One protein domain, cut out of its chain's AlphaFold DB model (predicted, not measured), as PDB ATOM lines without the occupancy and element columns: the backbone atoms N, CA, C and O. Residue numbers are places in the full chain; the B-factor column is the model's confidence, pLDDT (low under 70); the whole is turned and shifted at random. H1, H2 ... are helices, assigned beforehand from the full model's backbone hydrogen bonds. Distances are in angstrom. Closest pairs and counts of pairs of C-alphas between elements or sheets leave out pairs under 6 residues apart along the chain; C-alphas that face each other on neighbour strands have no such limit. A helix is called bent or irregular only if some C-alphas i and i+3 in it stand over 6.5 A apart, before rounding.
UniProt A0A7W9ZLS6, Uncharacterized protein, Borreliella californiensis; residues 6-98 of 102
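What this domain is: This is residues 6 to 98 of the 102 residues of an uncharacterized protein of Borreliella californiensis (UniProt A0A7W9ZLS6). Three helices, H1, H2 and H3, stand side by side in an up-and-down bundle, each running against the one before, their centres making a triangle. After H3, the unnamed residues 87 to 98 fold back along the outside of this rod. The 93 printed residues, with the named helices H1, H2 and H3 in that order and no named strand, are all helix by class. The whole is only just compact, close to loose, with a radius of gyration of the C-alphas of 14.4 A, and spans 47 by 21 by 17 A.

How they stand to each other: H2, residues 31 to 59, has a kink of 26 degrees near residue 50. It forms a helical hairpin with H1, residues 6 to 22; they touch at a shallow tilt of 22 degrees, opposite ways, and their closest C-alphas, of Leu 8 and Tyr 51, are 6.1 A apart. H2 also forms a helical hairpin with H3, residues 63 to 86, which touches it with residues 66 to 77 alone, at a shallow tilt of 7 degrees, opposite ways; the closest C-alphas, of Lys 52 and Ile 66, are 6.6 A apart. Residues 16 to 22 of H1 touch residues 73 to 80 of H3, and the helices run the same way at a shallow tilt of 15 degrees; the closest C-alphas, of Ser 16 and Ile 73, are 5.9 A apart. H3 has a kink of 42 degrees near residue 70 and is only just irregular: C-alphas 69 and 72 are 6.9 A apart. Every O i to N i+4 pair is within hydrogen-bond range in H1, against 24 of 25 in H2 and 18 of 20 in H3.

Where its parts are: H2 is 41.0 A long from first to last C-alpha, H3 33.2 A and H1 24.7 A. C-alpha 6, where H1 begins, is at (146.072, 165.433, 118.918), and C-alpha 86, where H3 ends, at (119.233, 159.117, 95.121).

The domain as a whole: The two C-alphas farthest apart, of Ser 60 and Lys 89, are 46.9 A apart. The link from H2 to H3 is tight and that from H1 to H2 short. The printed part has no cut, and no printed residue is under 70 in pLDDT.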
ATOM      1  N   ASP A   6     145.575 166.030 120.161       96.75
ATOM      2  CA  ASP A   6     146.072 165.433 118.918       96.75
ATOM      3  C   ASP A   6     145.433 164.064 118.631       96.75
ATOM      4  O   ASP A   6     145.062 163.772 117.496       96.75
ATOM      5  N   ASN A   7     145.227 163.235 119.661       97.69
ATOM      6  CA  ASN A   7     144.565 161.936 119.506       97.69
ATOM      7  C   ASN A   7     143.063 162.077 119.212       97.69
ATOM      8  O   ASN A   7     142.491 161.227 118.528       97.69
ATOM      9  N   LEU A   8     142.427 163.133 119.728       96.69
ATOM     10  CA  LEU A   8     141.022 163.452 119.470       96.69
ATOM     11  C   LEU A   8     140.809 163.908 118.022       96.69
ATOM     12  O   LEU A   8     139.916 163.429 117.324       96.69
ATOM     13  N   GLU A   9     141.669 164.804 117.551       96.19
ATOM     14  CA  GLU A   9     141.639 165.301 116.177       96.19
ATOM     15  C   GLU A   9     142.010 164.201 115.178       96.19
ATOM     16  O   GLU A   9     141.359 164.060 114.140       96.19
ATOM     17  N   ALA A  10     142.997 163.361 115.504       98.12
ATOM     18  CA  ALA A  10     143.369 162.216 114.679       98.12
ATOM     19  C   ALA A  10     142.216 161.212 114.522       98.12
ATOM     20  O   ALA A  10     141.982 160.715 113.416       98.12
ATOM     21  N   GLY A  11     141.468 160.927 115.594       97.75
ATOM     22  CA  GLY A  11     140.309 160.040 115.506       97.75
ATOM     23  C   GLY A  11     139.152 160.654 114.717       97.75
ATOM     24  O   GLY A  11     138.618 159.974 113.842       97.75
ATOM     25  N   LEU A  12     138.832 161.943 114.914       97.44
ATOM     26  CA  LEU A  12     137.836 162.636 114.080       97.44
ATOM     27  C   LEU A  12     138.215 162.597 112.598       97.44
ATOM     28  O   LEU A  12     137.385 162.256 111.756       97.44
ATOM     29  N   LYS A  13     139.476 162.898 112.276       98.00
ATOM     30  CA  LYS A  13     139.984 162.858 110.901       98.00
ATOM     31  C   LYS A  13     139.874 161.459 110.297       98.00
ATOM     32  O   LYS A  13     139.465 161.320 109.150       98.00
ATOM     33  N   SER A  14     140.207 160.426 111.067       98.31
ATOM     34  CA  SER A  14     140.128 159.034 110.610       98.31
ATOM     35  C   SER A  14     138.688 158.621 110.307       98.31
ATOM     36  O   SER A  14     138.423 158.063 109.247       98.31
ATOM     37  N   ILE A  15     137.745 158.958 111.191       98.44
ATOM     38  CA  ILE A  15     136.316 158.694 110.986       98.44
ATOM     39  C   ILE A  15     135.785 159.478 109.780       98.44
ATOM     40  O   ILE A  15     135.097 158.909 108.937       98.44
ATOM     41  N   SER A  16     136.159 160.754 109.647       98.00
ATOM     42  CA  SER A  16     135.783 161.577 108.493       98.00
ATOM     43  C   SER A  16     136.260 160.963 107.173       98.00
ATOM     44  O   SER A  16     135.492 160.901 106.217       98.00
ATOM     45  N   ASN A  17     137.491 160.446 107.133       98.38
ATOM     46  CA  ASN A  17     138.023 159.767 105.952       98.38
ATOM     47  C   ASN A  17     137.272 158.465 105.636       98.38
ATOM     48  O   ASN A  17     137.064 158.160 104.466       98.38
ATOM     49  N   LEU A  18     136.864 157.697 106.652       98.19
ATOM     50  CA  LEU A  18     136.055 156.494 106.437       98.19
ATOM     51  C   LEU A  18     134.699 156.845 105.813       98.19
ATOM     52  O   LEU A  18     134.293 156.200 104.853       98.19
ATOM     53  N   ILE A  19     134.038 157.901 106.294       97.62
ATOM     54  CA  ILE A  19     132.776 158.394 105.716       97.62
ATOM     55  C   ILE A  19     132.977 158.839 104.256       97.62
ATOM     56  O   ILE A  19     132.168 158.498 103.393       97.62
ATOM     57  N   ASP A  20     134.079 159.538 103.955       97.06
ATOM     58  CA  ASP A  20     134.407 159.945 102.580       97.06
ATOM     59  C   ASP A  20     134.586 158.745 101.641       97.06
ATOM     60  O   ASP A  20     134.209 158.829 100.476       97.06
ATOM     61  N   ILE A  21     135.165 157.638 102.121       96.69
ATOM     62  CA  ILE A  21     135.325 156.411 101.325       96.69
ATOM     63  C   ILE A  21     133.951 155.848 100.952       96.69
ATOM     64  O   ILE A  21     133.717 155.555  99.781       96.69
ATOM     65  N   PHE A  22     133.021 155.777 101.909       97.06
ATOM     66  CA  PHE A  22     131.649 155.331 101.642       97.06
ATOM     67  C   PHE A  22     130.858 156.278 100.740       97.06
ATOM     68  O   PHE A  22     129.865 155.851 100.178       97.06
ATOM     69  N   SER A  23     131.288 157.527 100.559       95.62
ATOM     70  CA  SER A  23     130.645 158.475  99.633       95.62
ATOM     71  C   SER A  23     131.190 158.386  98.199       95.62
ATOM     72  O   SER A  23     130.722 159.104  97.321       95.62
ATOM     73  N   LYS A  24     132.206 157.549  97.957       96.38
ATOM     74  CA  LYS A  24     132.898 157.396  96.665       96.38
ATOM     75  C   LYS A  24     132.708 155.999  96.071       96.38
ATOM     76  O   LYS A  24     133.602 155.492  95.401       96.38
ATOM     77  N   PHE A  25     131.585 155.353  96.368       95.12
ATOM     78  CA  PHE A  25     131.240 154.091  95.726       95.12
ATOM     79  C   PHE A  25     131.022 154.309  94.222       95.12
ATOM     80  O   PHE A  25     130.521 155.353  93.807       95.12
ATOM     81  N   GLU A  26     131.416 153.330  93.412       94.56
ATOM     82  CA  GLU A  26     131.237 153.360  91.951       94.56
ATOM     83  C   GLU A  26     130.080 152.455  91.493       94.56
ATOM     84  O   GLU A  26     129.482 152.705  90.449       94.56
ATOM     85  N   ASP A  27     129.736 151.453  92.308       93.81
ATOM     86  CA  ASP A  27     128.691 150.451  92.065       93.81
ATOM     87  C   ASP A  27     127.545 150.562  93.087       93.81
ATOM     88  O   ASP A  27     127.529 151.443  93.941       93.81
ATOM     89  N   GLU A  28     126.569 149.656  93.020       95.88
ATOM     90  CA  GLU A  28     125.420 149.637  93.930       95.88
ATOM     91  C   GLU A  28     125.838 149.576  95.409       95.88
ATOM     92  O   GLU A  28     126.697 148.791  95.823       95.88
ATOM     93  N   PHE A  29     125.177 150.388  96.231       97.31
ATOM     94  CA  PHE A  29     125.359 150.396  97.675       97.31
ATOM     95  C   PHE A  29     124.594 149.223  98.300       97.31
ATOM     96  O   PHE A  29     123.425 149.340  98.678       97.31
ATOM     97  N   ASP A  30     125.251 148.068  98.334       96.69
ATOM     98  CA  ASP A  30     124.672 146.788  98.732       96.69
ATOM     99  C   ASP A  30     124.573 146.588 100.260       96.69
ATOM    100  O   ASP A  30     124.863 147.471 101.072       96.69
ATOM    101  N   GLU A  31     124.147 145.394 100.685       97.56
ATOM    102  CA  GLU A  31     124.001 145.051 102.105       97.56
ATOM    103  C   GLU A  31     125.327 145.126 102.887       97.56
ATOM    104  O   GLU A  31     125.331 145.475 104.074       97.56
ATOM    105  N   ILE A  32     126.458 144.808 102.249       96.75
ATOM    106  CA  ILE A  32     127.777 144.841 102.890       96.75
ATOM    107  C   ILE A  32     128.207 146.295 103.087       96.75
ATOM    108  O   ILE A  32     128.600 146.662 104.199       96.75
ATOM    109  N   ALA A  33     128.080 147.127 102.049       97.31
ATOM    110  CA  ALA A  33     128.342 148.559 102.125       97.31
ATOM    111  C   ALA A  33     127.443 149.232 103.173       97.31
ATOM    112  O   ALA A  33     127.933 149.992 104.011       97.31
ATOM    113  N   HIS A  34     126.159 148.868 103.213       97.12
ATOM    114  CA  HIS A  34     125.205 149.378 104.194       97.12
ATOM    115  C   HIS A  34     125.601 149.044 105.634       97.12
ATOM    116  O   HIS A  34     125.626 149.929 106.493       97.12
ATOM    117  N   LYS A  35     125.955 147.786 105.924       97.44
ATOM    118  CA  LYS A  35     126.447 147.396 107.257       97.44
ATOM    119  C   LYS A  35     127.751 148.112 107.608       97.44
ATOM    120  O   LYS A  35     127.905 148.575 108.736       97.44
ATOM    121  N   GLY A  36     128.672 148.224 106.650       97.88
ATOM    122  CA  GLY A  36     129.947 148.915 106.834       97.88
ATOM    123  C   GLY A  36     129.766 150.389 107.196       97.88
ATOM    124  O   GLY A  36     130.325 150.852 108.191       97.88
ATOM    125  N   PHE A  37     128.936 151.108 106.442       98.12
ATOM    126  CA  PHE A  37     128.624 152.507 106.719       98.12
ATOM    127  C   PHE A  37     127.944 152.678 108.075       98.12
ATOM    128  O   PHE A  37     128.324 153.566 108.838       98.12
ATOM    129  N   PHE A  38     126.989 151.806 108.413       97.44
ATOM    130  CA  PHE A  38     126.298 151.873 109.697       97.44
ATOM    131  C   PHE A  38     127.265 151.730 110.882       97.44
ATOM    132  O   PHE A  38     127.199 152.516 111.822       97.44
ATOM    133  N   LEU A  39     128.240 150.817 110.805       98.31
ATOM    134  CA  LEU A  39     129.270 150.679 111.842       98.31
ATOM    135  C   LEU A  39     130.150 151.932 111.972       98.31
ATOM    136  O   LEU A  39     130.497 152.334 113.084       98.31
ATOM    137  N   VAL A  40     130.507 152.575 110.854       98.25
ATOM    138  CA  VAL A  40     131.257 153.845 110.876       98.25
ATOM    139  C   VAL A  40     130.411 154.969 111.478       98.25
ATOM    140  O   VAL A  40     130.926 155.762 112.270       98.25
ATOM    141  N   TYR A  41     129.119 155.024 111.155       97.94
ATOM    142  CA  TYR A  41     128.174 155.977 111.728       97.94
ATOM    143  C   TYR A  41     128.026 155.795 113.248       97.94
ATOM    144  O   TYR A  41     128.126 156.767 113.999       97.94
ATOM    145  N   GLU A  42     127.855 154.562 113.730       97.88
ATOM    146  CA  GLU A  42     127.782 154.272 115.166       97.88
ATOM    147  C   GLU A  42     129.086 154.641 115.878       97.88
ATOM    148  O   GLU A  42     129.068 155.286 116.931       97.88
ATOM    149  N   LEU A  43     130.233 154.306 115.277       98.25
ATOM    150  CA  LEU A  43     131.535 154.709 115.795       98.25
ATOM    151  C   LEU A  43     131.637 156.235 115.904       98.25
ATOM    152  O   LEU A  43     132.084 156.740 116.935       98.25
ATOM    153  N   TYR A  44     131.190 156.974 114.885       98.25
ATOM    154  CA  TYR A  44     131.138 158.433 114.924       98.25
ATOM    155  C   TYR A  44     130.249 158.949 116.061       98.25
ATOM    156  O   TYR A  44     130.674 159.833 116.807       98.25
ATOM    157  N   ALA A  45     129.053 158.384 116.240       96.88
ATOM    158  CA  ALA A  45     128.122 158.797 117.286       96.88
ATOM    159  C   ALA A  45     128.747 158.677 118.689       96.88
ATOM    160  O   ALA A  45     128.677 159.617 119.487       96.88
ATOM    161  N   TYR A  46     129.435 157.567 118.975       97.44
ATOM    162  CA  TYR A  46     130.160 157.401 120.236       97.44
ATOM    163  C   TYR A  46     131.399 158.294 120.326       97.44
ATOM    164  O   TYR A  46     131.663 158.892 121.374       97.44
ATOM    165  N   TYR A  47     132.155 158.428 119.236       97.75
ATOM    166  CA  TYR A  47     133.360 159.249 119.225       97.75
ATOM    167  C   TYR A  47     133.050 160.735 119.425       97.75
ATOM    168  O   TYR A  47     133.785 161.420 120.132       97.75
ATOM    169  N   LYS A  48     131.924 161.229 118.899       96.06
ATOM    170  CA  LYS A  48     131.410 162.584 119.140       96.06
ATOM    171  C   LYS A  48     131.247 162.877 120.637       96.06
ATOM    172  O   LYS A  48     131.632 163.954 121.092       96.06
ATOM    173  N   LEU A  49     130.734 161.920 121.416       95.69
ATOM    174  CA  LEU A  49     130.608 162.054 122.873       95.69
ATOM    175  C   LEU A  49     131.982 162.100 123.554       95.69
ATOM    176  O   LEU A  49     132.236 162.978 124.378       95.69
ATOM    177  N   ILE A  50     132.890 161.198 123.164       96.06
ATOM    178  CA  ILE A  50     134.269 161.156 123.680       96.06
ATOM    179  C   ILE A  50     134.998 162.475 123.391       96.06
ATOM    180  O   ILE A  50     135.670 163.012 124.279       96.06
ATOM    181  N   TYR A  51     134.849 162.992 122.170       96.19
ATOM    182  CA  TYR A  51     135.432 164.244 121.708       96.19
ATOM    183  C   TYR A  51     134.942 165.419 122.542       96.19
ATOM    184  O   TYR A  51     135.755 166.116 123.150       96.19
ATOM    185  N   LYS A  52     133.617 165.580 122.646       94.75
ATOM    186  CA  LYS A  52     132.993 166.660 123.410       94.75
ATOM    187  C   LYS A  52     133.503 166.697 124.851       94.75
ATOM    188  O   LYS A  52     134.074 167.701 125.266       94.75
ATOM    189  N   THR A  53     133.394 165.583 125.577       94.44
ATOM    190  CA  THR A  53     133.811 165.518 126.987       94.44
ATOM    191  C   THR A  53     135.298 165.828 127.179       94.44
ATOM    192  O   THR A  53     135.679 166.451 128.169       94.44
ATOM    193  N   ASN A  54     136.167 165.404 126.255       95.44
ATOM    194  CA  ASN A  54     137.594 165.683 126.391       95.44
ATOM    195  C   ASN A  54     137.963 167.124 126.033       95.44
ATOM    196  O   ASN A  54     138.806 167.694 126.719       95.44
ATOM    197  N   ILE A  55     137.356 167.713 125.003       94.75
ATOM    198  CA  ILE A  55     137.646 169.092 124.591       94.75
ATOM    199  C   ILE A  55     137.111 170.103 125.610       94.75
ATOM    200  O   ILE A  55     137.834 171.030 125.975       94.75
ATOM    201  N   GLU A  56     135.920 169.875 126.171       93.75
ATOM    202  CA  GLU A  56     135.402 170.675 127.293       93.75
ATOM    203  C   GLU A  56     136.381 170.662 128.479       93.75
ATOM    204  O   GLU A  56     136.693 171.706 129.046       93.75
ATOM    205  N   ARG A  57     136.937 169.489 128.813       92.31
ATOM    206  CA  ARG A  57     137.933 169.341 129.884       92.31
ATOM    207  C   ARG A  57     139.278 170.000 129.557       92.31
ATOM    208  O   ARG A  57     139.902 170.562 130.452       92.31
ATOM    209  N   LEU A  58     139.780 169.842 128.332       91.00
ATOM    210  CA  LEU A  58     141.125 170.282 127.934       91.00
ATOM    211  C   LEU A  58     141.205 171.789 127.711       91.00
ATOM    212  O   LEU A  58     142.191 172.409 128.094       91.00
ATOM    213  N   GLU A  59     140.188 172.358 127.075       88.31
ATOM    214  CA  GLU A  59     140.246 173.723 126.551       88.31
ATOM    215  C   GLU A  59     139.247 174.659 127.225       88.31
ATOM    216  O   GLU A  59     139.222 175.844 126.906       88.31
ATOM    217  N   SER A  60     138.401 174.151 128.134       84.75
ATOM    218  CA  SER A  60     137.215 174.890 128.598       84.75
ATOM    219  C   SER A  60     136.390 175.419 127.414       84.75
ATOM    220  O   SER A  60     135.803 176.500 127.479       84.75
ATOM    221  N   ALA A  61     136.404 174.682 126.295       80.81
ATOM    222  CA  ALA A  61     135.783 175.106 125.053       80.81
ATOM    223  C   ALA A  61     134.263 175.176 125.210       80.81
ATOM    224  O   ALA A  61     133.641 174.329 125.852       80.81
ATOM    225  N   LEU A  62     133.664 176.178 124.571       83.25
ATOM    226  CA  LEU A  62     132.219 176.346 124.544       83.25
ATOM    227  C   LEU A  62     131.583 175.379 123.537       83.25
ATOM    228  O   LEU A  62     132.163 175.086 122.489       83.25
ATOM    229  N   THR A  63     130.341 174.972 123.810       83.38
ATOM    230  CA  THR A  63     129.529 174.123 122.922       83.38
ATOM    231  C   THR A  63     129.556 174.559 121.448       83.38
ATOM    232  O   THR A  63     129.768 173.686 120.609       83.38
ATOM    233  N   PRO A  64     129.451 175.860 121.086       86.75
ATOM    234  CA  PRO A  64     129.490 176.280 119.682       86.75
ATOM    235  C   PRO A  64     130.796 175.923 118.959       86.75
ATOM    236  O   PRO A  64     130.766 175.533 117.796       86.75
ATOM    237  N   THR A  65     131.947 175.991 119.633       88.38
ATOM    238  CA  THR A  65     133.243 175.626 119.034       88.38
ATOM    239  C   THR A  65     133.304 174.134 118.707       88.38
ATOM    240  O   THR A  65     133.801 173.729 117.653       88.38
ATOM    241  N   ILE A  66     132.751 173.308 119.596       90.31
ATOM    242  CA  ILE A  66     132.669 171.858 119.409       90.31
ATOM    243  C   ILE A  66     131.703 171.536 118.265       90.31
ATOM    244  O   ILE A  66     132.060 170.761 117.378       90.31
ATOM    245  N   THR A  67     130.525 172.168 118.233       91.19
ATOM    246  CA  THR A  67     129.551 172.008 117.144       91.19
ATOM    247  C   THR A  67     130.162 172.377 115.791       91.19
ATOM    248  O   THR A  67     130.090 171.572 114.866       91.19
ATOM    249  N   ASN A  68     130.863 173.511 115.693       92.56
ATOM    250  CA  ASN A  68     131.529 173.942 114.458       92.56
ATOM    251  C   ASN A  68     132.591 172.946 113.969       92.56
ATOM    252  O   ASN A  68     132.767 172.777 112.768       92.56
ATOM    253  N   THR A  69     133.286 172.264 114.883       94.06
ATOM    254  CA  THR A  69     134.284 171.246 114.511       94.06
ATOM    255  C   THR A  69     133.632 169.976 113.957       94.06
ATOM    256  O   THR A  69     134.179 169.321 113.073       94.06
ATOM    257  N   LEU A  70     132.459 169.615 114.479       96.06
ATOM    258  CA  LEU A  70     131.740 168.395 114.110       96.06
ATOM    259  C   LEU A  70     130.840 168.577 112.880       96.06
ATOM    260  O   LEU A  70     130.560 167.601 112.183       96.06
ATOM    261  N   ALA A  71     130.396 169.806 112.600       95.94
ATOM    262  CA  ALA A  71     129.479 170.119 111.506       95.94
ATOM    263  C   ALA A  71     129.951 169.598 110.132       95.94
ATOM    264  O   ALA A  71     129.162 168.907 109.488       95.94
ATOM    265  N   PRO A  72     131.225 169.760 109.713       96.56
ATOM    266  CA  PRO A  72     131.684 169.220 108.431       96.56
ATOM    267  C   PRO A  72     131.574 167.691 108.325       96.56
ATOM    268  O   PRO A  72     131.394 167.148 107.240       96.56
ATOM    269  N   ILE A  73     131.687 166.963 109.443       97.38
ATOM    270  CA  ILE A  73     131.541 165.499 109.454       97.38
ATOM    271  C   ILE A  73     130.060 165.120 109.352       97.38
ATOM    272  O   ILE A  73     129.712 164.209 108.602       97.38
ATOM    273  N   ASN A  74     129.184 165.849 110.049       97.38
ATOM    274  CA  ASN A  74     127.734 165.679 109.930       97.38
ATOM    275  C   ASN A  74     127.260 165.917 108.486       97.38
ATOM    276  O   ASN A  74     126.463 165.142 107.964       97.38
ATOM    277  N   GLU A  75     127.783 166.953 107.825       97.06
ATOM    278  CA  GLU A  75     127.483 167.259 106.422       97.06
ATOM    279  C   GLU A  75     127.906 166.126 105.484       97.06
ATOM    280  O   GLU A  75     127.132 165.734 104.613       97.06
ATOM    281  N   LYS A  76     129.091 165.537 105.698       97.69
ATOM    282  CA  LYS A  76     129.550 164.367 104.933       97.69
ATOM    283  C   LYS A  76     128.634 163.157 105.105       97.69
ATOM    284  O   LYS A  76     128.336 162.479 104.128       97.69
ATOM    285  N   ILE A  77     128.158 162.901 106.324       98.06
ATOM    286  CA  ILE A  77     127.201 161.816 106.591       98.06
ATOM    287  C   ILE A  77     125.889 162.071 105.853       98.06
ATOM    288  O   ILE A  77     125.411 161.190 105.141       98.06
ATOM    289  N   ASN A  78     125.334 163.280 105.975       97.81
ATOM    290  CA  ASN A  78     124.110 163.658 105.273       97.81
ATOM    291  C   ASN A  78     124.263 163.491 103.758       97.81
ATOM    292  O   ASN A  78     123.391 162.908 103.120       97.81
ATOM    293  N   HIS A  79     125.391 163.945 103.209       97.44
ATOM    294  CA  HIS A  79     125.705 163.816 101.793       97.44
ATOM    295  C   HIS A  79     125.784 162.353 101.345       97.44
ATOM    296  O   HIS A  79     125.181 162.000 100.337       97.44
ATOM    297  N   CYS A  80     126.459 161.488 102.108       97.88
ATOM    298  CA  CYS A  80     126.505 160.055 101.820       97.88
ATOM    299  C   CYS A  80     125.096 159.443 101.790       97.88
ATOM    300  O   CYS A  80     124.767 158.704 100.866       97.88
ATOM    301  N   ILE A  81     124.244 159.782 102.767       98.00
ATOM    302  CA  ILE A  81     122.851 159.311 102.819       98.00
ATOM    303  C   ILE A  81     122.076 159.791 101.587       98.00
ATOM    304  O   ILE A  81     121.353 159.005 100.980       98.00
ATOM    305  N   ASP A  82     122.240 161.055 101.192       97.62
ATOM    306  CA  ASP A  82     121.610 161.607  99.990       97.62
ATOM    307  C   ASP A  82     122.059 160.898  98.711       97.62
ATOM    308  O   ASP A  82     121.216 160.532  97.890       97.62
ATOM    309  N   LEU A  83     123.361 160.647  98.558       97.81
ATOM    310  CA  LEU A  83     123.906 159.914  97.415       97.81
ATOM    311  C   LEU A  83     123.317 158.505  97.329       97.81
ATOM    312  O   LEU A  83     122.755 158.141  96.295       97.81
ATOM    313  N   VAL A  84     123.374 157.743  98.424       97.81
ATOM    314  CA  VAL A  84     122.824 156.381  98.482       97.81
ATOM    315  C   VAL A  84     121.331 156.397  98.160       97.81
ATOM    316  O   VAL A  84     120.858 155.623  97.328       97.81
ATOM    317  N   ASN A  85     120.581 157.325  98.753       97.75
ATOM    318  CA  ASN A  85     119.136 157.391  98.583       97.75
ATOM    319  C   ASN A  85     118.684 157.943  97.224       97.75
ATOM    320  O   ASN A  85     117.520 157.734  96.874       97.75
ATOM    321  N   SER A  86     119.564 158.574  96.445       97.06
ATOM    322  CA  SER A  86     119.233 159.117  95.121       97.06
ATOM    323  C   SER A  86     119.065 158.059  94.022       97.06
ATOM    324  O   SER A  86     118.264 158.268  93.114       97.06
ATOM    325  N   ASP A  87     119.741 156.906  94.119       96.31
ATOM    326  CA  ASP A  87     119.664 155.824  93.120       96.31
ATOM    327  C   ASP A  87     118.800 154.661  93.627       96.31
ATOM    328  O   ASP A  87     119.067 154.095  94.686       96.31
ATOM    329  N   GLU A  88     117.738 154.310  92.897       95.50
ATOM    330  CA  GLU A  88     116.791 153.230  93.228       95.50
ATOM    331  C   GLU A  88     117.432 151.848  93.395       95.50
ATOM    332  O   GLU A  88     116.873 151.021  94.114       95.50
ATOM    333  N   LYS A  89     118.592 151.599  92.780       96.44
ATOM    334  CA  LYS A  89     119.299 150.316  92.879       96.44
ATOM    335  C   LYS A  89     119.986 150.107  94.226       96.44
ATOM    336  O   LYS A  89     120.245 148.975  94.618       96.44
ATOM    337  N   ASN A  90     120.264 151.190  94.945       97.81
ATOM    338  CA  ASN A  90     120.948 151.134  96.226       97.81
ATOM    339  C   ASN A  90     120.026 150.668  97.353       97.81
ATOM    340  O   ASN A  90     118.852 151.051  97.430       97.81
ATOM    341  N   LEU A  91     120.601 149.945  98.317       97.62
ATOM    342  CA  LEU A  91     119.942 149.694  99.589       97.62
ATOM    343  C   LEU A  91     119.851 151.004 100.383       97.62
ATOM    344  O   LEU A  91     120.855 151.573 100.808       97.62
ATOM    345  N   LYS A  92     118.619 151.484 100.569       97.50
ATOM    346  CA  LYS A  92     118.340 152.796 101.160       97.50
ATOM    347  C   LYS A  92     118.727 152.868 102.630       97.50
ATOM    348  O   LYS A  92     118.472 151.943 103.399       97.50
ATOM    349  N   ILE A  93     119.238 154.030 103.020       97.19
ATOM    350  CA  ILE A  93     119.541 154.383 104.407       97.19
ATOM    351  C   ILE A  93     118.412 155.270 104.941       97.19
ATOM    352  O   ILE A  93     117.910 156.144 104.233       97.19
ATOM    353  N   SER A  94     118.003 155.084 106.199       95.88
ATOM    354  CA  SER A  94     116.969 155.943 106.795       95.88
ATOM    355  C   SER A  94     117.419 157.408 106.855       95.88
ATOM    356  O   SER A  94     118.509 157.718 107.338       95.88
ATOM    357  N   ASN A  95     116.540 158.322 106.433       95.69
ATOM    358  CA  ASN A  95     116.762 159.765 106.562       95.69
ATOM    359  C   ASN A  95     116.770 160.238 108.025       95.69
ATOM    360  O   ASN A  95     117.295 161.315 108.293       95.69
ATOM    361  N   ASP A  96     116.265 159.441 108.970       94.94
ATOM    362  CA  ASP A  96     116.306 159.761 110.405       94.94
ATOM    363  C   ASP A  96     117.738 159.787 110.965       94.94
ATOM    364  O   ASP A  96     117.979 160.324 112.044       94.94
ATOM    365  N   LEU A  97     118.699 159.208 110.236       94.38
ATOM    366  CA  LEU A  97     120.121 159.249 110.582       94.38
ATOM    367  C   LEU A  97     120.796 160.568 110.182       94.38
ATOM    368  O   LEU A  97     121.971 160.774 110.493       94.38
ATOM    369  N   LYS A  98     120.088 161.458 109.480       95.44
ATOM    370  CA  LYS A  98     120.633 162.760 109.112       95.44
ATOM    371  C   LYS A  98     120.696 163.695 110.310       95.44
ATOM    372  O   LYS A  98     119.816 163.733 111.166       95.44
TER     373      LYS A  98